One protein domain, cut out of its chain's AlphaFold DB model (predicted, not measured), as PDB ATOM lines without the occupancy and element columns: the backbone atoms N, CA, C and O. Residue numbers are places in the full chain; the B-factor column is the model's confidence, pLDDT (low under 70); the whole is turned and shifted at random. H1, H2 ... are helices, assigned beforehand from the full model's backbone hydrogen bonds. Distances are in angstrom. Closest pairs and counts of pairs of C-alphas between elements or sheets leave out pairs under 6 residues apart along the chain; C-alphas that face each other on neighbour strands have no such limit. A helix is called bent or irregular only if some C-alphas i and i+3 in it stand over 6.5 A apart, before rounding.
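Overview. This is residues 276 to 346, 367 to 403, 417 to 461 and 475 to 490 of the 503 residues of the protein "DUF3510 domain-containing protein" of Trametes coccinea BRFM310 (UniProt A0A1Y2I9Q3). The printed part is a long rod of helices: H1, H2, H4 and H5 form a four-helix bundle at one end, and H6 runs on beyond it with H7 folded back along it. H3 lies near H6, clear of the bundle. The bundle is up and down, each helix running against the one before it in the chain. The printed part has 169 residues with seven named helices, H1 to H7 in chain order, and no named strand; the class is all helix. The whole is loose, with a radius of gyration of the C-alphas of 22.0 A, and spans 79 by 32 by 23 A.

Along the chain. H1 is residues 283 to 295, with C-alpha 283 at (146.107, 4.467, 246.406). H2, residues 303 to 327, is 35.4 A long and irregular, with C-alphas 304 and 307 7.7 A apart. H3 is residues 337 to 346. H4, residues 367 to 399, is the longest by residues and measures 46.0 A. H5 is residues 417 to 429. H6, residues 431 to 461, is 46.3 A long, is irregular with C-alphas 455 and 458 7.1 A apart, and has a kink of 27 degrees near residue 455. H7, residues 476 to 488, is only just irregular, with C-alphas 481 and 484 7.0 A apart; C-alpha 488 is at (167.385, 8.406, 241.665).

Arrangement. H1 and H2 form a helical hairpin and touch, their closest C-alphas, of Ile 292 and Ser 313, 6.0 A apart. H1 also touches residues 383 to 394 of H4, at a shallow tilt of 12 degrees, the same way, closest at the C-alphas of Ala 285 and Asp 383, 6.4 A apart. Residues 314 to 321 of H2 touch H5, closest at the C-alphas of Arg 321 and Leu 428, 5.5 A apart. H4 is the hub; its residues 384 to 388 touch residues 425 to 429 of H5, closest at the C-alphas of Glu 388 and Leu 425, 6.1 A apart. H1 and H5 are apart. Residues 370 to 384 of H4 touch residues 432 to 442 of H6, opposite ways at a shallow tilt of 31 degrees, closest at the C-alphas of Ile 381 and Val 432, 5.9 A apart. Residues 443 to 454 of H6 touch H7, opposite ways, closest at the C-alphas of Ala 447 and Ile 481, 5.1 A apart. H3 is close to H6 but not clearly touching, the closest C-alphas, of Val 337 and Arg 445, 7.4 A apart. Every O i to N i+4 pair is within hydrogen-bond range in H1, H3, H4 and H5; H2 has 19 of 21, H6 20 of 27 and H7 7 of 9.

Size, cuts and confidence. The C-alphas farthest apart, of Glu 304 and Phe 461, are 79.6 A apart. Residues 347 to 366, 404 to 416 and 462 to 474 are not printed, with C-alpha gaps of 26.9 A, 11.4 A and 12.4 A. Of the links printed whole, H5 to H6 is tight, and H1 to H2 and H2 to H3 are short. The mean pLDDT of the printed part is 75.6; 36 residues are under 70, among them residues 330 to 346.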
ATOM      1  N   ALA A 276     147.541  13.058 251.427       59.84
ATOM      2  CA  ALA A 276     146.579  12.460 252.356       59.84
ATOM      3  C   ALA A 276     146.765  10.945 252.541       59.84
ATOM      4  O   ALA A 276     146.322  10.400 253.543       59.84
ATOM      5  N   ILE A 277     147.446  10.287 251.599       62.75
ATOM      6  CA  ILE A 277     147.656   8.835 251.579       62.75
ATOM      7  C   ILE A 277     148.919   8.433 252.374       62.75
ATOM      8  O   ILE A 277     149.246   7.258 252.523       62.75
ATOM      9  N   ALA A 278     149.648   9.402 252.946       59.06
ATOM     10  CA  ALA A 278     150.816   9.122 253.776       59.06
ATOM     11  C   ALA A 278     150.437   8.201 254.962       59.06
ATOM     12  O   ALA A 278     149.497   8.504 255.696       59.06
ATOM     13  N   PRO A 279     151.158   7.087 255.192       69.25
ATOM     14  CA  PRO A 279     152.532   6.794 254.762       69.25
ATOM     15  C   PRO A 279     152.690   6.149 253.376       69.25
ATOM     16  O   PRO A 279     153.827   5.995 252.929       69.25
ATOM     17  N   PHE A 280     151.601   5.784 252.706       76.56
ATOM     18  CA  PHE A 280     151.625   5.120 251.408       76.56
ATOM     19  C   PHE A 280     151.928   6.078 250.264       76.56
ATOM     20  O   PHE A 280     151.837   7.306 250.371       76.56
ATOM     21  N   VAL A 281     152.337   5.471 249.159       72.56
ATOM     22  CA  VAL A 281     152.631   6.129 247.897       72.56
ATOM     23  C   VAL A 281     151.626   5.695 246.830       72.56
ATOM     24  O   VAL A 281     151.367   6.466 245.914       72.56
ATOM     25  N   THR A 282     151.006   4.521 246.960       74.38
ATOM     26  CA  THR A 282     149.912   4.075 246.084       74.38
ATOM     27  C   THR A 282     148.543   4.200 246.751       74.38
ATOM     28  O   THR A 282     148.393   3.995 247.957       74.38
ATOM     29  N   THR A 283     147.512   4.502 245.954       72.38
ATOM     30  CA  THR A 283     146.107   4.467 246.406       72.38
ATOM     31  C   THR A 283     145.678   3.037 246.737       72.38
ATOM     32  O   THR A 283     144.892   2.814 247.653       72.38
ATOM     33  N   GLN A 284     146.227   2.052 246.023       75.50
ATOM     34  CA  GLN A 284     145.929   0.636 246.203       75.50
ATOM     35  C   GLN A 284     146.343   0.146 247.599       75.50
ATOM     36  O   GLN A 284     145.551  -0.520 248.266       75.50
ATOM     37  N   ALA A 285     147.550   0.493 248.063       78.19
ATOM     38  CA  ALA A 285     148.020   0.104 249.394       78.19
ATOM     39  C   ALA A 285     147.195   0.750 250.520       78.19
ATOM     40  O   ALA A 285     146.911   0.095 251.525       78.19
ATOM     41  N   ASP A 286     146.761   1.996 250.323       78.69
ATOM     42  CA  ASP A 286     145.926   2.726 251.276       78.69
ATOM     43  C   ASP A 286     144.537   2.108 251.425       78.69
ATOM     44  O   ASP A 286     144.138   1.770 252.534       78.69
ATOM     45  N   VAL A 287     143.847   1.839 250.311       78.38
ATOM     46  CA  VAL A 287     142.525   1.187 250.312       78.38
ATOM     47  C   VAL A 287     142.593  -0.209 250.936       78.38
ATOM     48  O   VAL A 287     141.681  -0.612 251.656       78.38
ATOM     49  N   ILE A 288     143.677  -0.955 250.697       82.56
ATOM     50  CA  ILE A 288     143.901  -2.262 251.328       82.56
ATOM     51  C   ILE A 288     143.984  -2.121 252.850       82.56
ATOM     52  O   ILE A 288     143.345  -2.887 253.576       82.56
ATOM     53  N   LEU A 289     144.767  -1.159 253.342       82.00
ATOM     54  CA  LEU A 289     144.892  -0.950 254.777       82.00
ATOM     55  C   LEU A 289     143.597  -0.394 255.380       82.00
ATOM     56  O   LEU A 289     143.223  -0.808 256.474       82.00
ATOM     57  N   ASP A 290     142.908   0.505 254.684       81.56
ATOM     58  CA  ASP A 290     141.632   1.074 255.111       81.56
ATOM     59  C   ASP A 290     140.538   0.004 255.217       81.56
ATOM     60  O   ASP A 290     139.811  -0.050 256.210       81.56
ATOM     61  N   ALA A 291     140.496  -0.944 254.275       81.31
ATOM     62  CA  ALA A 291     139.613  -2.104 254.354       81.31
ATOM     63  C   ALA A 291     139.900  -2.948 255.606       81.31
ATOM     64  O   ALA A 291     138.973  -3.310 256.329       81.31
ATOM     65  N   ILE A 292     141.179  -3.215 255.906       83.31
ATOM     66  CA  ILE A 292     141.565  -3.943 257.124       83.31
ATOM     67  C   ILE A 292     141.179  -3.134 258.369       83.31
ATOM     68  O   ILE A 292     140.550  -3.676 259.269       83.31
ATOM     69  N   ARG A 293     141.487  -1.834 258.421       83.88
ATOM     70  CA  ARG A 293     141.127  -0.945 259.542       83.88
ATOM     71  C   ARG A 293     139.622  -0.911 259.788       83.88
ATOM     72  O   ARG A 293     139.198  -1.008 260.935       83.88
ATOM     73  N   THR A 294     138.822  -0.836 258.729       80.88
ATOM     74  CA  THR A 294     137.358  -0.811 258.814       80.88
ATOM     75  C   THR A 294     136.814  -2.094 259.442       80.88
ATOM     76  O   THR A 294     135.934  -2.017 260.298       80.88
ATOM     77  N   CYS A 295     137.373  -3.264 259.106       78.06
ATOM     78  CA  CYS A 295     136.974  -4.546 259.702       78.06
ATOM     79  C   CYS A 295     137.198  -4.626 261.220       78.06
ATOM     80  O   CYS A 295     136.498  -5.379 261.894       78.06
ATOM     81  N   TRP A 296     138.160  -3.870 261.750       78.31
ATOM     82  CA  TRP A 296     138.492  -3.834 263.178       78.31
ATOM     83  C   TRP A 296     138.003  -2.556 263.874       78.31
ATOM     84  O   TRP A 296     138.275  -2.356 265.052       78.31
ATOM     85  N   SER A 297     137.260  -1.698 263.169       79.25
ATOM     86  CA  SER A 297     136.676  -0.486 263.744       79.25
ATOM     87  C   SER A 297     135.518  -0.817 264.690       79.25
ATOM     88  O   SER A 297     134.747  -1.743 264.440       79.25
ATOM     89  N   ALA A 298     135.346  -0.028 265.753       69.44
ATOM     90  CA  ALA A 298     134.281  -0.236 266.739       69.44
ATOM     91  C   ALA A 298     132.856  -0.176 266.147       69.44
ATOM     92  O   ALA A 298     131.924  -0.701 266.746       69.44
ATOM     93  N   GLU A 299     132.682   0.446 264.977       71.50
ATOM     94  CA  GLU A 299     131.390   0.562 264.290       71.50
ATOM     95  C   GLU A 299     130.974  -0.722 263.551       71.50
ATOM     96  O   GLU A 299     129.789  -0.928 263.295       71.50
ATOM     97  N   VAL A 300     131.938  -1.577 263.189       72.31
ATOM     98  CA  VAL A 300     131.726  -2.768 262.342       72.31
ATOM     99  C   VAL A 300     132.135  -4.061 263.052       72.31
ATOM    100  O   VAL A 300     131.660  -5.141 262.698       72.31
ATOM    101  N   PHE A 301     133.015  -3.974 264.050       72.25
ATOM    102  CA  PHE A 301     133.570  -5.133 264.730       72.25
ATOM    103  C   PHE A 301     132.516  -5.874 265.559       72.25
ATOM    104  O   PHE A 301     131.886  -5.319 266.458       72.25
ATOM    105  N   ILE A 302     132.380  -7.170 265.276       74.56
ATOM    106  CA  ILE A 302     131.510  -8.099 265.999       74.56
ATOM    107  C   ILE A 302     132.413  -9.166 266.646       74.56
ATOM    108  O   ILE A 302     133.057  -9.923 265.906       74.56
ATOM    109  N   PRO A 303     132.491  -9.249 267.991       71.31
ATOM    110  CA  PRO A 303     133.403 -10.151 268.706       71.31
ATOM    111  C   PRO A 303     133.304 -11.629 268.292       71.31
ATOM    112  O   PRO A 303     134.321 -12.318 268.175       71.31
ATOM    113  N   GLU A 304     132.099 -12.110 267.991       71.62
ATOM    114  CA  GLU A 304     131.805 -13.490 267.586       71.62
ATOM    115  C   GLU A 304     132.396 -13.849 266.210       71.62
ATOM    116  O   GLU A 304     132.620 -15.021 265.905       71.62
ATOM    117  N   LEU A 305     132.684 -12.843 265.377       73.75
ATOM    118  CA  LEU A 305     133.274 -12.999 264.044       73.75
ATOM    119  C   LEU A 305     134.780 -12.698 264.019       73.75
ATOM    120  O   LEU A 305     135.390 -12.725 262.950       73.75
ATOM    121  N   SER A 306     135.400 -12.452 265.175       72.94
ATOM    122  CA  SER A 306     136.816 -12.076 265.298       72.94
ATOM    123  C   SER A 306     137.775 -13.030 264.571       72.94
ATOM    124  O   SER A 306     138.655 -12.585 263.835       72.94
ATOM    125  N   SER A 307     137.562 -14.345 264.672       73.88
ATOM    126  CA  SER A 307     138.363 -15.353 263.959       73.88
ATOM    127  C   SER A 307     138.205 -15.286 262.431       73.88
ATOM    128  O   SER A 307     139.163 -15.535 261.692       73.88
ATOM    129  N   ARG A 308     137.020 -14.904 261.934       77.62
ATOM    130  CA  ARG A 308     136.744 -14.731 260.499       77.62
ATOM    131  C   ARG A 308     137.346 -13.435 259.966       77.62
ATOM    132  O   ARG A 308     137.987 -13.470 258.918       77.62
ATOM    133  N   PHE A 309     137.220 -12.330 260.703       78.56
ATOM    134  CA  PHE A 309     137.889 -11.066 260.371       78.56
ATOM    135  C   PHE A 309     139.412 -11.207 260.389       78.56
ATOM    136  O   PHE A 309     140.101 -10.661 259.522       78.56
ATOM    137  N   TRP A 310     139.947 -12.011 261.312       81.75
ATOM    138  CA  TRP A 310     141.367 -12.343 261.352       81.75
ATOM    139  C   TRP A 310     141.823 -13.102 260.108       81.75
ATOM    140  O   TRP A 310     142.763 -12.687 259.427       81.75
ATOM    141  N   ARG A 311     141.106 -14.172 259.748       81.69
ATOM    142  CA  ARG A 311     141.389 -14.933 258.526       81.69
ATOM    143  C   ARG A 311     141.304 -14.050 257.277       81.69
ATOM    144  O   ARG A 311     142.180 -14.138 256.422       81.69
ATOM    145  N   PHE A 312     140.299 -13.181 257.196       80.88
ATOM    146  CA  PHE A 312     140.142 -12.225 256.101       80.88
ATOM    147  C   PHE A 312     141.317 -11.237 256.019       80.88
ATOM    148  O   PHE A 312     141.862 -11.022 254.940       80.88
ATOM    149  N   SER A 313     141.786 -10.716 257.156       83.50
ATOM    150  CA  SER A 313     142.950  -9.818 257.217       83.50
ATOM    151  C   SER A 313     144.213 -10.497 256.665       83.50
ATOM    152  O   SER A 313     144.903  -9.931 255.817       83.50
ATOM    153  N   LEU A 314     144.476 -11.752 257.055       83.94
ATOM    154  CA  LEU A 314     145.595 -12.542 256.517       83.94
ATOM    155  C   LEU A 314     145.438 -12.848 255.017       83.94
ATOM    156  O   LEU A 314     146.419 -12.831 254.270       83.94
ATOM    157  N   GLN A 315     144.211 -13.101 254.556       84.75
ATOM    158  CA  GLN A 315     143.918 -13.313 253.137       84.75
ATOM    159  C   GLN A 315     144.167 -12.052 252.307       84.75
ATOM    160  O   GLN A 315     144.742 -12.158 251.223       84.75
ATOM    161  N   ILE A 316     143.811 -10.868 252.817       82.38
ATOM    162  CA  ILE A 316     144.118  -9.594 252.160       82.38
ATOM    163  C   ILE A 316     145.635  -9.409 252.032       82.38
ATOM    164  O   ILE A 316     146.112  -9.070 250.951       82.38
ATOM    165  N   ILE A 317     146.408  -9.694 253.086       84.81
ATOM    166  CA  ILE A 317     147.881  -9.603 253.048       84.81
ATOM    167  C   ILE A 317     148.460 -10.565 251.998       84.81
ATOM    168  O   ILE A 317     149.307 -10.178 251.190       84.81
ATOM    169  N   SER A 318     147.967 -11.806 251.954       86.06
ATOM    170  CA  SER A 318     148.382 -12.800 250.953       86.06
ATOM    171  C   SER A 318     148.022 -12.377 249.524       86.06
ATOM    172  O   SER A 318     148.821 -12.537 248.602       86.06
ATOM    173  N   ARG A 319     146.839 -11.783 249.327       83.69
ATOM    174  CA  ARG A 319     146.408 -11.247 248.032       83.69
ATOM    175  C   ARG A 319     147.230 -10.032 247.609       83.69
ATOM    176  O   ARG A 319     147.522  -9.882 246.430       83.69
ATOM    177  N   ASN A 320     147.635  -9.186 248.552       82.12
ATOM    178  CA  ASN A 320     148.526  -8.065 248.268       82.12
ATOM    179  C   ASN A 320     149.880  -8.576 247.747       82.12
ATOM    180  O   ASN A 320     150.378  -8.124 246.720       82.12
ATOM    181  N   ARG A 321     150.420  -9.624 248.378       84.75
ATOM    182  CA  ARG A 321     151.644 -10.292 247.917       84.75
ATOM    183  C   ARG A 321     151.537 -10.809 246.477       84.75
ATOM    184  O   ARG A 321     152.459 -10.588 245.698       84.75
ATOM    185  N   THR A 322     150.442 -11.481 246.122       84.69
ATOM    186  CA  THR A 322     150.247 -11.994 244.753       84.69
ATOM    187  C   THR A 322     149.947 -10.888 243.746       84.69
ATOM    188  O   THR A 322     150.284 -11.022 242.572       84.69
ATOM    189  N   TRP A 323     149.337  -9.786 244.183       82.44
ATOM    190  CA  TRP A 323     149.168  -8.602 243.350       82.44
ATOM    191  C   TRP A 323     150.515  -7.950 243.029       82.44
ATOM    192  O   TRP A 323     150.761  -7.661 241.861       82.44
ATOM    193  N   PHE A 324     151.419  -7.812 244.007       80.06
ATOM    194  CA  PHE A 324     152.780  -7.330 243.754       80.06
ATOM    195  C   PHE A 324     153.536  -8.224 242.765       80.06
ATOM    196  O   PHE A 324     154.124  -7.694 241.831       80.06
ATOM    197  N   ASP A 325     153.465  -9.555 242.890       81.31
ATOM    198  CA  ASP A 325     154.111 -10.467 241.923       81.31
ATOM    199  C   ASP A 325     153.647 -10.257 240.481       81.31
ATOM    200  O   ASP A 325     154.432 -10.398 239.551       81.31
ATOM    201  N   LYS A 326     152.357  -9.964 240.296       78.75
ATOM    202  CA  LYS A 326     151.748  -9.790 238.970       78.75
ATOM    203  C   LYS A 326     151.916  -8.381 238.408       78.75
ATOM    204  O   LYS A 326     151.824  -8.202 237.200       78.75
ATOM    205  N   SER A 327     152.070  -7.395 239.286       75.06
ATOM    206  CA  SER A 327     152.146  -5.974 238.925       75.06
ATOM    207  C   SER A 327     153.582  -5.511 238.706       75.06
ATOM    208  O   SER A 327     153.814  -4.495 238.055       75.06
ATOM    209  N   LEU A 328     154.552  -6.244 239.256       78.62
ATOM    210  CA  LEU A 328     155.966  -5.978 239.055       78.62
ATOM    211  C   LEU A 328     156.452  -6.618 237.740       78.62
ATOM    212  O   LEU A 328     156.081  -7.754 237.440       78.62
ATOM    213  N   PRO A 329     157.297  -5.916 236.964       70.38
ATOM    214  CA  PRO A 329     157.955  -6.471 235.784       70.38
ATOM    215  C   PRO A 329     158.706  -7.765 236.104       70.38
ATOM    216  O   PRO A 329     159.193  -7.938 237.226       70.38
ATOM    217  N   SER A 330     158.828  -8.651 235.106       65.25
ATOM    218  CA  SER A 330     159.576  -9.905 235.245       65.25
ATOM    219  C   SER A 330     160.958  -9.620 235.828       65.25
ATOM    220  O   SER A 330     161.740  -8.857 235.262       65.25
ATOM    221  N   LEU A 331     161.228 -10.196 236.999       63.00
ATOM    222  CA  LEU A 331     162.482 -10.011 237.711       63.00
ATOM    223  C   LEU A 331     163.576 -10.715 236.907       63.00
ATOM    224  O   LEU A 331     163.683 -11.940 236.943       63.00
ATOM    225  N   GLU A 332     164.357  -9.940 236.155       55.09
ATOM    226  CA  GLU A 332     165.407 -10.482 235.302       55.09
ATOM    227  C   GLU A 332     166.417 -11.256 236.172       55.09
ATOM    228  O   GLU A 332     166.951 -10.706 237.146       55.09
ATOM    229  N   PRO A 333     166.666 -12.549 235.889       49.62
ATOM    230  CA  PRO A 333     167.620 -13.328 236.656       49.62
ATOM    231  C   PRO A 333     169.009 -12.734 236.467       49.62
ATOM    232  O   PRO A 333     169.466 -12.565 235.344       49.62
ATOM    233  N   LEU A 334     169.660 -12.440 237.594       42.47
ATOM    234  CA  LEU A 334     170.934 -11.742 237.720       42.47
ATOM    235  C   LEU A 334     171.934 -12.111 236.607       42.47
ATOM    236  O   LEU A 334     172.650 -13.111 236.746       42.47
ATOM    237  N   PRO A 335     172.077 -11.302 235.537       46.03
ATOM    238  CA  PRO A 335     173.245 -11.425 234.694       46.03
ATOM    239  C   PRO A 335     174.410 -11.039 235.596       46.03
ATOM    240  O   PRO A 335     174.391  -9.980 236.236       46.03
ATOM    241  N   LYS A 336     175.421 -11.904 235.710       43.38
ATOM    242  CA  LYS A 336     176.680 -11.517 236.347       43.38
ATOM    243  C   LYS A 336     177.203 -10.334 235.539       43.38
ATOM    244  O   LYS A 336     177.803 -10.534 234.490       43.38
ATOM    245  N   VAL A 337     176.978  -9.113 236.022       49.03
ATOM    246  CA  VAL A 337     177.488  -7.877 235.408       49.03
ATOM    247  C   VAL A 337     179.001  -8.015 235.191       49.03
ATOM    248  O   VAL A 337     179.521  -7.634 234.154       49.03
ATOM    249  N   ALA A 338     179.691  -8.720 236.092       45.16
ATOM    250  CA  ALA A 338     181.096  -9.093 235.942       45.16
ATOM    251  C   ALA A 338     181.419  -9.934 234.686       45.16
ATOM    252  O   ALA A 338     182.493  -9.769 234.123       45.16
ATOM    253  N   ALA A 339     180.528 -10.819 234.230       44.88
ATOM    254  CA  ALA A 339     180.762 -11.684 233.070       44.88
ATOM    255  C   ALA A 339     180.576 -10.947 231.733       44.88
ATOM    256  O   ALA A 339     181.376 -11.152 230.826       44.88
ATOM    257  N   ALA A 340     179.586 -10.053 231.628       44.75
ATOM    258  CA  ALA A 340     179.391  -9.220 230.436       44.75
ATOM    259  C   ALA A 340     180.547  -8.216 230.259       44.75
ATOM    260  O   ALA A 340     181.110  -8.092 229.175       44.75
ATOM    261  N   VAL A 341     180.982  -7.587 231.357       48.78
ATOM    262  CA  VAL A 341     182.099  -6.628 231.355       48.78
ATOM    263  C   VAL A 341     183.449  -7.334 231.128       48.78
ATOM    264  O   VAL A 341     184.336  -6.783 230.476       48.78
ATOM    265  N   ALA A 342     183.614  -8.575 231.607       49.69
ATOM    266  CA  ALA A 342     184.804  -9.389 231.336       49.69
ATOM    267  C   ALA A 342     184.871  -9.876 229.879       49.69
ATOM    268  O   ALA A 342     185.948  -9.822 229.283       49.69
ATOM    269  N   ALA A 343     183.739 -10.290 229.295       47.78
ATOM    270  CA  ALA A 343     183.662 -10.698 227.890       47.78
ATOM    271  C   ALA A 343     184.068  -9.553 226.944       47.78
ATOM    272  O   ALA A 343     184.771  -9.770 225.951       47.78
ATOM    273  N   GLU A 344     183.711  -8.317 227.296       44.94
ATOM    274  CA  GLU A 344     184.076  -7.130 226.525       44.94
ATOM    275  C   GLU A 344     185.568  -6.762 226.640       44.94
ATOM    276  O   GLU A 344     186.171  -6.302 225.667       44.94
ATOM    277  N   TRP A 345     186.206  -7.016 227.792       45.34
ATOM    278  CA  TRP A 345     187.653  -6.813 227.960       45.34
ATOM    279  C   TRP A 345     188.456  -7.813 227.117       45.34
ATOM    280  O   TRP A 345     189.449  -7.440 226.489       45.34
ATOM    281  N   THR A 346     188.018  -9.072 227.047       38.75
ATOM    282  CA  THR A 346     188.696 -10.103 226.248       38.75
ATOM    283  C   THR A 346     188.570  -9.879 224.740       38.75
ATOM    284  O   THR A 346     189.542 -10.111 224.022       38.75
ATOM    285  N   ILE A 367     166.846   4.649 228.641       76.19
ATOM    286  CA  ILE A 367     167.031   5.467 229.842       76.19
ATOM    287  C   ILE A 367     165.673   5.797 230.479       76.19
ATOM    288  O   ILE A 367     165.522   5.670 231.698       76.19
ATOM    289  N   ALA A 368     164.672   6.160 229.678       76.38
ATOM    290  CA  ALA A 368     163.317   6.373 230.177       76.38
ATOM    291  C   ALA A 368     162.715   5.076 230.752       76.38
ATOM    292  O   ALA A 368     162.111   5.095 231.827       76.38
ATOM    293  N   ALA A 369     162.948   3.936 230.090       78.25
ATOM    294  CA  ALA A 369     162.466   2.633 230.532       78.25
ATOM    295  C   ALA A 369     163.020   2.241 231.911       78.25
ATOM    296  O   ALA A 369     162.222   1.997 232.820       78.25
ATOM    297  N   ASP A 370     164.347   2.239 232.137       79.69
ATOM    298  CA  ASP A 370     164.812   1.877 233.487       79.69
ATOM    299  C   ASP A 370     164.542   2.964 234.542       79.69
ATOM    300  O   ASP A 370     164.488   2.637 235.724       79.69
ATOM    301  N   GLU A 371     164.319   4.233 234.176       80.81
ATOM    302  CA  GLU A 371     163.848   5.236 235.145       80.81
ATOM    303  C   GLU A 371     162.433   4.899 235.638       80.81
ATOM    304  O   GLU A 371     162.174   4.919 236.845       80.81
ATOM    305  N   ALA A 372     161.547   4.476 234.729       78.62
ATOM    306  CA  ALA A 372     160.223   3.985 235.087       78.62
ATOM    307  C   ALA A 372     160.290   2.725 235.970       78.62
ATOM    308  O   ALA A 372     159.560   2.642 236.960       78.62
ATOM    309  N   LEU A 373     161.187   1.775 235.668       82.25
ATOM    310  CA  LEU A 373     161.400   0.573 236.492       82.25
ATOM    311  C   LEU A 373     161.898   0.921 237.899       82.25
ATOM    312  O   LEU A 373     161.346   0.452 238.895       82.25
ATOM    313  N   LEU A 374     162.910   1.787 237.994       82.88
ATOM    314  CA  LEU A 374     163.451   2.265 239.267       82.88
ATOM    315  C   LEU A 374     162.365   2.926 240.123       82.88
ATOM    316  O   LEU A 374     162.266   2.654 241.323       82.88
ATOM    317  N   GLN A 375     161.521   3.754 239.505       82.44
ATOM    318  CA  GLN A 375     160.420   4.422 240.187       82.44
ATOM    319  C   GLN A 375     159.349   3.427 240.665       82.44
ATOM    320  O   GLN A 375     158.856   3.560 241.789       82.44
ATOM    321  N   GLN A 376     159.014   2.409 239.866       82.19
ATOM    322  CA  GLN A 376     158.075   1.350 240.259       82.19
ATOM    323  C   GLN A 376     158.609   0.525 241.437       82.19
ATOM    324  O   GLN A 376     157.903   0.353 242.432       82.19
ATOM    325  N   PHE A 377     159.870   0.082 241.382       83.81
ATOM    326  CA  PHE A 377     160.486  -0.688 242.465       83.81
ATOM    327  C   PHE A 377     160.580   0.113 243.767       83.81
ATOM    328  O   PHE A 377     160.248  -0.405 244.835       83.81
ATOM    329  N   ALA A 378     160.966   1.390 243.700       83.69
ATOM    330  CA  ALA A 378     161.010   2.264 244.873       83.69
ATOM    331  C   ALA A 378     159.618   2.478 245.497       83.69
ATOM    332  O   ALA A 378     159.478   2.478 246.724       83.69
ATOM    333  N   THR A 379     158.586   2.622 244.660       82.44
ATOM    334  CA  THR A 379     157.189   2.761 245.102       82.44
ATOM    335  C   THR A 379     156.727   1.491 245.820       82.44
ATOM    336  O   THR A 379     156.288   1.567 246.967       82.44
ATOM    337  N   ALA A 380     156.948   0.319 245.215       84.38
ATOM    338  CA  ALA A 380     156.597  -0.971 245.807       84.38
ATOM    339  C   ALA A 380     157.298  -1.216 247.154       84.38
ATOM    340  O   ALA A 380     156.649  -1.612 248.119       84.38
ATOM    341  N   ILE A 381     158.605  -0.939 247.261       84.88
ATOM    342  CA  ILE A 381     159.347  -1.094 248.525       84.88
ATOM    343  C   ILE A 381     158.777  -0.178 249.614       84.88
ATOM    344  O   ILE A 381     158.662  -0.597 250.769       84.88
ATOM    345  N   THR A 382     158.437   1.064 249.258       85.25
ATOM    346  CA  THR A 382     157.883   2.032 250.212       85.25
ATOM    347  C   THR A 382     156.540   1.549 250.748       85.25
ATOM    348  O   THR A 382     156.351   1.519 251.963       85.25
ATOM    349  N   ASP A 383     155.650   1.089 249.868       85.88
ATOM    350  CA  ASP A 383     154.337   0.588 250.272       85.88
ATOM    351  C   ASP A 383     154.425  -0.716 251.060       85.88
ATOM    352  O   ASP A 383     153.766  -0.834 252.086       85.88
ATOM    353  N   ILE A 384     155.275  -1.668 250.658       86.12
ATOM    354  CA  ILE A 384     155.475  -2.924 251.401       86.12
ATOM    355  C   ILE A 384     155.907  -2.632 252.844       86.12
ATOM    356  O   ILE A 384     155.316  -3.162 253.787       86.12
ATOM    357  N   ARG A 385     156.889  -1.740 253.033       87.12
ATOM    358  CA  ARG A 385     157.360  -1.347 254.371       87.12
ATOM    359  C   ARG A 385     156.308  -0.565 255.156       87.12
ATOM    360  O   ARG A 385     156.191  -0.739 256.369       87.12
ATOM    361  N   ALA A 386     155.538   0.290 254.484       85.25
ATOM    362  CA  ALA A 386     154.440   1.017 255.108       85.25
ATOM    363  C   ALA A 386     153.322   0.063 255.565       85.25
ATOM    364  O   ALA A 386     152.853   0.191 256.695       85.25
ATOM    365  N   VAL A 387     152.951  -0.930 254.747       85.75
ATOM    366  CA  VAL A 387     151.949  -1.958 255.077       85.75
ATOM    367  C   VAL A 387     152.418  -2.776 256.277       85.75
ATOM    368  O   VAL A 387     151.658  -2.943 257.229       85.75
ATOM    369  N   GLU A 388     153.674  -3.229 256.278       87.31
ATOM    370  CA  GLU A 388     154.271  -3.960 257.400       87.31
ATOM    371  C   GLU A 388     154.193  -3.153 258.704       87.31
ATOM    372  O   GLU A 388     153.682  -3.641 259.716       87.31
ATOM    373  N   SER A 389     154.628  -1.891 258.676       86.62
ATOM    374  CA  SER A 389     154.605  -1.010 259.848       86.62
ATOM    375  C   SER A 389     153.183  -0.768 260.362       86.62
ATOM    376  O   SER A 389     152.911  -0.924 261.555       86.62
ATOM    377  N   GLN A 390     152.254  -0.437 259.462       85.19
ATOM    378  CA  GLN A 390     150.877  -0.104 259.818       85.19
ATOM    379  C   GLN A 390     150.082  -1.314 260.314       85.19
ATOM    380  O   GLN A 390     149.323  -1.180 261.271       85.19
ATOM    381  N   LEU A 391     150.271  -2.497 259.727       85.38
ATOM    382  CA  LEU A 391     149.622  -3.721 260.204       85.38
ATOM    383  C   LEU A 391     150.185  -4.179 261.544       85.38
ATOM    384  O   LEU A 391     149.424  -4.597 262.413       85.38
ATOM    385  N   THR A 392     151.494  -4.039 261.756       85.00
ATOM    386  CA  THR A 392     152.098  -4.334 263.062       85.00
ATOM    387  C   THR A 392     151.607  -3.348 264.129       85.00
ATOM    388  O   THR A 392     151.381  -3.728 265.277       85.00
ATOM    389  N   LYS A 393     151.402  -2.076 263.761       85.69
ATOM    390  CA  LYS A 393     150.792  -1.067 264.635       85.69
ATOM    391  C   LYS A 393     149.341  -1.424 264.974       85.69
ATOM    392  O   LYS A 393     148.997  -1.471 266.147       85.69
ATOM    393  N   LEU A 394     148.531  -1.748 263.966       83.75
ATOM    394  CA  LEU A 394     147.135  -2.152 264.140       83.75
ATOM    395  C   LEU A 394     147.004  -3.416 265.003       83.75
ATOM    396  O   LEU A 394     146.125  -3.483 265.861       83.75
ATOM    397  N   TRP A 395     147.915  -4.380 264.838       81.88
ATOM    398  CA  TRP A 395     148.006  -5.542 265.719       81.88
ATOM    399  C   TRP A 395     148.215  -5.127 267.176       81.88
ATOM    400  O   TRP A 395     147.408  -5.498 268.019       81.88
ATOM    401  N   ARG A 396     149.250  -4.323 267.456       80.88
ATOM    402  CA  ARG A 396     149.602  -3.898 268.823       80.88
ATOM    403  C   ARG A 396     148.539  -3.038 269.503       80.88
ATOM    404  O   ARG A 396     148.389  -3.105 270.716       80.88
ATOM    405  N   GLU A 397     147.872  -2.175 268.746       80.81
ATOM    406  CA  GLU A 397     146.989  -1.152 269.315       80.81
ATOM    407  C   GLU A 397     145.530  -1.601 269.403       80.81
ATOM    408  O   GLU A 397     144.824  -1.170 270.310       80.81
ATOM    409  N   GLN A 398     145.065  -2.444 268.475       72.88
ATOM    410  CA  GLN A 398     143.644  -2.798 268.365       72.88
ATOM    411  C   GLN A 398     143.403  -4.299 268.513       72.88
ATOM    412  O   GLN A 398     142.552  -4.707 269.296       72.88
ATOM    413  N   ILE A 399     144.162  -5.138 267.801       72.50
ATOM    414  CA  ILE A 399     143.866  -6.578 267.748       72.50
ATOM    415  C   ILE A 399     144.364  -7.311 268.997       72.50
ATOM    416  O   ILE A 399     143.640  -8.148 269.522       72.50
ATOM    417  N   SER A 400     145.557  -6.997 269.514       69.25
ATOM    418  CA  SER A 400     146.112  -7.671 270.698       69.25
ATOM    419  C   SER A 400     145.413  -7.282 272.001       69.25
ATOM    420  O   SER A 400     145.517  -8.006 272.987       69.25
ATOM    421  N   ALA A 401     144.721  -6.139 272.020       63.38
ATOM    422  CA  ALA A 401     143.922  -5.684 273.157       63.38
ATOM    423  C   ALA A 401     142.520  -6.319 273.187       63.38
ATOM    424  O   ALA A 401     141.886  -6.369 274.241       63.38
ATOM    425  N   LEU A 402     142.038  -6.815 272.044       61.59
ATOM    426  CA  LEU A 402     140.786  -7.551 271.950       61.59
ATOM    427  C   LEU A 402     141.070  -9.024 272.267       61.59
ATOM    428  O   LEU A 402     141.903  -9.636 271.597       61.59
ATOM    429  N   PRO A 403     140.400  -9.634 273.261       54.81
ATOM    430  CA  PRO A 403     140.523 -11.063 273.486       54.81
ATOM    431  C   PRO A 403     139.919 -11.789 272.279       54.81
ATOM    432  O   PRO A 403     138.714 -12.020 272.203       54.81
ATOM    433  N   PRO A 417     148.218 -16.294 266.795       73.44
ATOM    434  CA  PRO A 417     147.766 -15.386 265.744       73.44
ATOM    435  C   PRO A 417     148.822 -14.315 265.420       73.44
ATOM    436  O   PRO A 417     148.962 -13.923 264.264       73.44
ATOM    437  N   GLU A 418     149.653 -13.933 266.394       79.25
ATOM    438  CA  GLU A 418     150.803 -13.054 266.168       79.25
ATOM    439  C   GLU A 418     151.846 -13.670 265.219       79.25
ATOM    440  O   GLU A 418     152.343 -13.000 264.314       79.25
ATOM    441  N   ASP A 419     152.158 -14.955 265.386       81.88
ATOM    442  CA  ASP A 419     153.130 -15.661 264.548       81.88
ATOM    443  C   ASP A 419     152.595 -15.866 263.127       81.88
ATOM    444  O   ASP A 419     153.343 -15.745 262.155       81.88
ATOM    445  N   ALA A 420     151.282 -16.078 262.983       83.62
ATOM    446  CA  ALA A 420     150.624 -16.120 261.679       83.62
ATOM    447  C   ALA A 420     150.709 -14.768 260.945       83.62
ATOM    448  O   ALA A 420     150.975 -14.739 259.738       83.62
ATOM    449  N   LEU A 421     150.542 -13.646 261.661       84.81
ATOM    450  CA  LEU A 421     150.733 -12.304 261.100       84.81
ATOM    451  C   LEU A 421     152.182 -12.076 260.684       84.81
ATOM    452  O   LEU A 421     152.431 -11.656 259.555       84.81
ATOM    453  N   LYS A 422     153.133 -12.381 261.574       86.50
ATOM    454  CA  LYS A 422     154.568 -12.255 261.292       86.50
ATOM    455  C   LYS A 422     154.948 -13.066 260.062       86.50
ATOM    456  O   LYS A 422     155.605 -12.537 259.178       86.50
ATOM    457  N   HIS A 423     154.483 -14.306 259.948       87.38
ATOM    458  CA  HIS A 423     154.741 -15.140 258.778       87.38
ATOM    459  C   HIS A 423     154.149 -14.543 257.484       87.38
ATOM    460  O   HIS A 423     154.819 -14.518 256.449       87.38
ATOM    461  N   ALA A 424     152.920 -14.012 257.526       86.81
ATOM    462  CA  ALA A 424     152.302 -13.354 256.371       86.81
ATOM    463  C   ALA A 424     153.047 -12.072 255.953       86.81
ATOM    464  O   ALA A 424     153.274 -11.855 254.759       86.81
ATOM    465  N   LEU A 425     153.477 -11.257 256.922       88.06
ATOM    466  CA  LEU A 425     154.281 -10.057 256.684       88.06
ATOM    467  C   LEU A 425     155.680 -10.404 256.171       88.06
ATOM    468  O   LEU A 425     156.124  -9.800 255.204       88.06
ATOM    469  N   LEU A 426     156.337 -11.434 256.710       90.38
ATOM    470  CA  LEU A 426     157.627 -11.921 256.213       90.38
ATOM    471  C   LEU A 426     157.536 -12.356 254.750       90.38
ATOM    472  O   LEU A 426     158.416 -12.032 253.951       90.38
ATOM    473  N   LYS A 427     156.451 -13.038 254.364       88.19
ATOM    474  CA  LYS A 427     156.206 -13.385 252.960       88.19
ATOM    475  C   LYS A 427     156.096 -12.131 252.091       88.19
ATOM    476  O   LYS A 427     156.648 -12.126 250.990       88.19
ATOM    477  N   LEU A 428     155.444 -11.070 252.570       86.75
ATOM    478  CA  LEU A 428     155.369  -9.784 251.871       86.75
ATOM    479  C   LEU A 428     156.742  -9.096 251.774       86.75
ATOM    480  O   LEU A 428     157.188  -8.766 250.675       86.75
ATOM    481  N   THR A 429     157.455  -8.975 252.891       89.31
ATOM    482  CA  THR A 429     158.757  -8.302 252.990       89.31
ATOM    483  C   THR A 429     159.883  -9.069 252.283       89.31
ATOM    484  O   THR A 429     160.854  -8.455 251.847       89.31
ATOM    485  N   SER A 430     159.736 -10.380 252.050       90.00
ATOM    486  CA  SER A 430     160.678 -11.193 251.254       90.00
ATOM    487  C   SER A 430     160.910 -10.686 249.824       90.00
ATOM    488  O   SER A 430     161.927 -11.016 249.223       90.00
ATOM    489  N   LEU A 431     159.999  -9.871 249.278       85.56
ATOM    490  CA  LEU A 431     160.175  -9.231 247.971       85.56
ATOM    491  C   LEU A 431     161.185  -8.081 248.004       85.56
ATOM    492  O   LEU A 431     161.822  -7.787 246.994       85.56
ATOM    493  N   VAL A 432     161.355  -7.431 249.157       87.31
ATOM    494  CA  VAL A 432     162.175  -6.222 249.297       87.31
ATOM    495  C   VAL A 432     163.647  -6.464 248.933       87.31
ATOM    496  O   VAL A 432     164.176  -5.664 248.161       87.31
ATOM    497  N   PRO A 433     164.328  -7.533 249.402       88.19
ATOM    498  CA  PRO A 433     165.710  -7.812 249.004       88.19
ATOM    499  C   PRO A 433     165.873  -7.993 247.491       88.19
ATOM    500  O   PRO A 433     166.820  -7.466 246.909       88.19
ATOM    501  N   THR A 434     164.932  -8.686 246.845       87.19
ATOM    502  CA  THR A 434     164.963  -8.922 245.398       87.19
ATOM    503  C   THR A 434     164.804  -7.617 244.623       87.19
ATOM    504  O   THR A 434     165.592  -7.338 243.724       87.19
ATOM    505  N   LEU A 435     163.849  -6.772 245.020       85.25
ATOM    506  CA  LEU A 435     163.638  -5.455 244.411       85.25
ATOM    507  C   LEU A 435     164.846  -4.528 244.592       85.25
ATOM    508  O   LEU A 435     165.259  -3.854 243.650       85.25
ATOM    509  N   LEU A 436     165.456  -4.523 245.781       87.44
ATOM    510  CA  LEU A 436     166.676  -3.755 246.038       87.44
ATOM    511  C   LEU A 436     167.842  -4.229 245.164       87.44
ATOM    512  O   LEU A 436     168.569  -3.393 244.632       87.44
ATOM    513  N   SER A 437     168.000  -5.543 244.967       86.75
ATOM    514  CA  SER A 437     169.019  -6.091 244.064       86.75
ATOM    515  C   SER A 437     168.826  -5.596 242.629       86.75
ATOM    516  O   SER A 437     169.790  -5.143 242.016       86.75
ATOM    517  N   GLN A 438     167.592  -5.599 242.118       84.44
ATOM    518  CA  GLN A 438     167.278  -5.109 240.770       84.44
ATOM    519  C   GLN A 438     167.577  -3.610 240.616       84.44
ATOM    520  O   GLN A 438     168.218  -3.198 239.649       84.44
ATOM    521  N   ILE A 439     167.210  -2.788 241.609       84.94
ATOM    522  CA  ILE A 439     167.570  -1.359 241.645       84.94
ATOM    523  C   ILE A 439     169.092  -1.184 241.578       84.94
ATOM    524  O   ILE A 439     169.595  -0.385 240.785       84.94
ATOM    525  N   VAL A 440     169.839  -1.941 242.390       86.75
ATOM    526  CA  VAL A 440     171.306  -1.882 242.410       86.75
ATOM    527  C   VAL A 440     171.888  -2.306 241.063       86.75
ATOM    528  O   VAL A 440     172.819  -1.657 240.591       86.75
ATOM    529  N   GLN A 441     171.345  -3.336 240.412       84.62
ATOM    530  CA  GLN A 441     171.798  -3.786 239.094       84.62
ATOM    531  C   GLN A 441     171.584  -2.727 238.015       84.62
ATOM    532  O   GLN A 441     172.529  -2.415 237.293       84.62
ATOM    533  N   ILE A 442     170.390  -2.134 237.940       82.88
ATOM    534  CA  ILE A 442     170.073  -1.082 236.964       82.88
ATOM    535  C   ILE A 442     170.999   0.125 237.164       82.88
ATOM    536  O   ILE A 442     171.613   0.610 236.210       82.88
ATOM    537  N   LEU A 443     171.149   0.591 238.408       83.00
ATOM    538  CA  LEU A 443     172.022   1.724 238.722       83.00
ATOM    539  C   LEU A 443     173.497   1.410 238.441       83.00
ATOM    540  O   LEU A 443     174.212   2.275 237.937       83.00
ATOM    541  N   SER A 444     173.946   0.185 238.729       83.44
ATOM    542  CA  SER A 444     175.325  -0.247 238.470       83.44
ATOM    543  C   SER A 444     175.609  -0.357 236.974       83.44
ATOM    544  O   SER A 444     176.636   0.141 236.529       83.44
ATOM    545  N   ARG A 445     174.693  -0.939 236.188       84.19
ATOM    546  CA  ARG A 445     174.799  -1.016 234.721       84.19
ATOM    547  C   ARG A 445     174.926   0.382 234.114       84.19
ATOM    548  O   ARG A 445     175.906   0.654 233.436       84.19
ATOM    549  N   ARG A 446     174.028   1.306 234.478       78.62
ATOM    550  CA  ARG A 446     174.063   2.708 234.011       78.62
ATOM    551  C   ARG A 446     175.333   3.451 234.417       78.62
ATOM    552  O   ARG A 446     175.844   4.279 233.664       78.62
ATOM    553  N   ALA A 447     175.840   3.185 235.620       78.12
ATOM    554  CA  ALA A 447     177.117   3.733 236.055       78.12
ATOM    555  C   ALA A 447     178.271   3.172 235.204       78.12
ATOM    556  O   ALA A 447     179.128   3.946 234.788       78.12
ATOM    557  N   CYS A 448     178.268   1.873 234.890       78.94
ATOM    558  CA  CYS A 448     179.257   1.235 234.016       78.94
ATOM    559  C   CYS A 448     179.217   1.759 232.575       78.94
ATOM    560  O   CYS A 448     180.276   2.021 232.007       78.94
ATOM    561  N   ASP A 449     178.038   2.008 232.012       76.94
ATOM    562  CA  ASP A 449     177.913   2.590 230.669       76.94
ATOM    563  C   ASP A 449     178.513   4.003 230.626       76.94
ATOM    564  O   ASP A 449     179.258   4.359 229.710       76.94
ATOM    565  N   ALA A 450     178.292   4.797 231.681       74.00
ATOM    566  CA  ALA A 450     178.951   6.089 231.841       74.00
ATOM    567  C   ALA A 450     180.486   5.960 231.951       74.00
ATOM    568  O   ALA A 450     181.202   6.834 231.452       74.00
ATOM    569  N   LEU A 451     181.009   4.871 232.535       74.88
ATOM    570  CA  LEU A 451     182.451   4.587 232.609       74.88
ATOM    571  C   LEU A 451     183.064   4.266 231.237       74.88
ATOM    572  O   LEU A 451     184.255   4.511 231.053       74.88
ATOM    573  N   LEU A 452     182.301   3.782 230.249       73.88
ATOM    574  CA  LEU A 452     182.839   3.496 228.909       73.88
ATOM    575  C   LEU A 452     183.386   4.756 228.221       73.88
ATOM    576  O   LEU A 452     184.399   4.687 227.520       73.88
ATOM    577  N   SER A 453     182.801   5.926 228.499       67.50
ATOM    578  CA  SER A 453     183.303   7.223 228.016       67.50
ATOM    579  C   SER A 453     184.743   7.525 228.476       67.50
ATOM    580  O   SER A 453     185.484   8.244 227.796       67.50
ATOM    581  N   MET A 454     185.191   6.898 229.571       66.69
ATOM    582  CA  MET A 454     186.552   7.014 230.098       66.69
ATOM    583  C   MET A 454     187.597   6.244 229.282       66.69
ATOM    584  O   MET A 454     188.792   6.495 229.441       66.69
ATOM    585  N   ARG A 455     187.198   5.357 228.354       70.44
ATOM    586  CA  ARG A 455     188.132   4.711 227.405       70.44
ATOM    587  C   ARG A 455     188.873   5.738 226.533       70.44
ATOM    588  O   ARG A 455     189.941   5.443 226.007       70.44
ATOM    589  N   SER A 456     188.349   6.962 226.430       68.44
ATOM    590  CA  SER A 456     188.982   8.087 225.735       68.44
ATOM    591  C   SER A 456     190.077   8.801 226.549       68.44
ATOM    592  O   SER A 456     190.866   9.549 225.965       68.44
ATOM    593  N   ILE A 457     190.199   8.545 227.863       69.81
ATOM    594  CA  ILE A 457     191.161   9.221 228.756       69.81
ATOM    595  C   ILE A 457     192.612   9.078 228.278       69.81
ATOM    596  O   ILE A 457     193.298  10.097 228.218       69.81
ATOM    597  N   PRO A 458     193.116   7.894 227.869       71.31
ATOM    598  CA  PRO A 458     194.492   7.779 227.384       71.31
ATOM    599  C   PRO A 458     194.773   8.611 226.124       71.31
ATOM    600  O   PRO A 458     195.922   8.980 225.887       71.31
ATOM    601  N   SER A 459     193.752   8.885 225.304       67.19
ATOM    602  CA  SER A 459     193.851   9.760 224.128       67.19
ATOM    603  C   SER A 459     193.815  11.237 224.536       67.19
ATOM    604  O   SER A 459     194.688  12.010 224.144       67.19
ATOM    605  N   GLN A 460     192.878  11.611 225.417       67.12
ATOM    606  CA  GLN A 460     192.763  12.969 225.960       67.12
ATOM    607  C   GLN A 460     194.020  13.381 226.734       67.12
ATOM    608  O   GLN A 460     194.510  14.489 226.562       67.12
ATOM    609  N   PHE A 461     194.600  12.478 227.524       67.31
ATOM    610  CA  PHE A 461     195.831  12.734 228.270       67.31
ATOM    611  C   PHE A 461     197.041  12.917 227.342       67.31
ATOM    612  O   PHE A 461     197.867  13.804 227.562       67.31
ATOM    613  N   SER A 475     187.180  15.533 237.974       69.88
ATOM    614  CA  SER A 475     186.990  15.170 236.571       69.88
ATOM    615  C   SER A 475     185.505  15.136 236.197       69.88
ATOM    616  O   SER A 475     184.683  14.607 236.951       69.88
ATOM    617  N   TYR A 476     185.157  15.638 235.009       71.62
ATOM    618  CA  TYR A 476     183.778  15.661 234.507       71.62
ATOM    619  C   TYR A 476     183.137  14.262 234.450       71.62
ATOM    620  O   TYR A 476     181.920  14.129 234.594       71.62
ATOM    621  N   PHE A 477     183.954  13.208 234.331       69.56
ATOM    622  CA  PHE A 477     183.508  11.816 234.393       69.56
ATOM    623  C   PHE A 477     182.886  11.450 235.744       69.56
ATOM    624  O   PHE A 477     181.924  10.690 235.781       69.56
ATOM    625  N   VAL A 478     183.364  12.024 236.855       74.00
ATOM    626  CA  VAL A 478     182.798  11.782 238.192       74.00
ATOM    627  C   VAL A 478     181.345  12.257 238.237       74.00
ATOM    628  O   VAL A 478     180.458  11.530 238.685       74.00
ATOM    629  N   SER A 479     181.070  13.445 237.699       76.56
ATOM    630  CA  SER A 479     179.706  13.972 237.593       76.56
ATOM    631  C   SER A 479     178.819  13.118 236.683       76.56
ATOM    632  O   SER A 479     177.639  12.953 236.984       76.56
ATOM    633  N   LEU A 480     179.380  12.538 235.618       74.62
ATOM    634  CA  LEU A 480     178.657  11.672 234.684       74.62
ATOM    635  C   LEU A 480     178.278  10.317 235.308       74.62
ATOM    636  O   LEU A 480     177.132   9.887 235.180       74.62
ATOM    637  N   ILE A 481     179.197   9.685 236.045       76.19
ATOM    638  CA  ILE A 481     178.969   8.404 236.739       76.19
ATOM    639  C   ILE A 481     177.877   8.558 237.804       76.19
ATOM    640  O   ILE A 481     176.943   7.761 237.878       76.19
ATOM    641  N   PHE A 482     177.962   9.620 238.611       75.56
ATOM    642  CA  PHE A 482     177.011   9.862 239.694       75.56
ATOM    643  C   PHE A 482     175.709  10.530 239.244       75.56
ATOM    644  O   PHE A 482     174.812  10.697 240.064       75.56
ATOM    645  N   LYS A 483     175.563  10.910 237.968       77.75
ATOM    646  CA  LYS A 483     174.343  11.558 237.459       77.75
ATOM    647  C   LYS A 483     173.100  10.708 237.739       77.75
ATOM    648  O   LYS A 483     172.131  11.205 238.304       77.75
ATOM    649  N   HIS A 484     173.157   9.422 237.403       73.00
ATOM    650  CA  HIS A 484     172.024   8.500 237.516       73.00
ATOM    651  C   HIS A 484     171.664   8.184 238.973       73.00
ATOM    652  O   HIS A 484     170.492   8.156 239.338       73.00
ATOM    653  N   THR A 485     172.668   8.009 239.835       75.44
ATOM    654  CA  THR A 485     172.448   7.765 241.267       75.44
ATOM    655  C   THR A 485     171.955   9.021 241.985       75.44
ATOM    656  O   THR A 485     171.044   8.933 242.804       75.44
ATOM    657  N   LYS A 486     172.478  10.207 241.644       75.94
ATOM    658  CA  LYS A 486     171.978  11.488 242.169       75.94
ATOM    659  C   LYS A 486     170.540  11.771 241.743       75.94
ATOM    660  O   LYS A 486     169.784  12.269 242.572       75.94
ATOM    661  N   ALA A 487     170.176  11.451 240.500       75.44
ATOM    662  CA  ALA A 487     168.807  11.580 240.008       75.44
ATOM    663  C   ALA A 487     167.850  10.658 240.781       75.44
ATOM    664  O   ALA A 487     166.857  11.130 241.327       75.44
ATOM    665  N   PHE A 488     168.205   9.378 240.938       73.38
ATOM    666  CA  PHE A 488     167.385   8.406 241.665       73.38
ATOM    667  C   PHE A 488     167.189   8.760 243.148       73.38
ATOM    668  O   PHE A 488     166.074   8.721 243.659       73.38
ATOM    669  N   PHE A 489     168.259   9.150 243.848       74.00
ATOM    670  CA  PHE A 489     168.177   9.569 245.253       74.00
ATOM    671  C   PHE A 489     167.739  11.027 245.435       74.00
ATOM    672  O   PHE A 489     167.668  11.498 246.572       74.00
ATOM    673  N   THR A 490     167.455  11.736 244.335       62.12
ATOM    674  CA  THR A 490     166.915  13.100 244.352       62.12
ATOM    675  C   THR A 490     167.816  14.069 245.137       62.12
ATOM    676  O   THR A 490     167.354  14.960 245.837       62.12
TER     677      THR A 490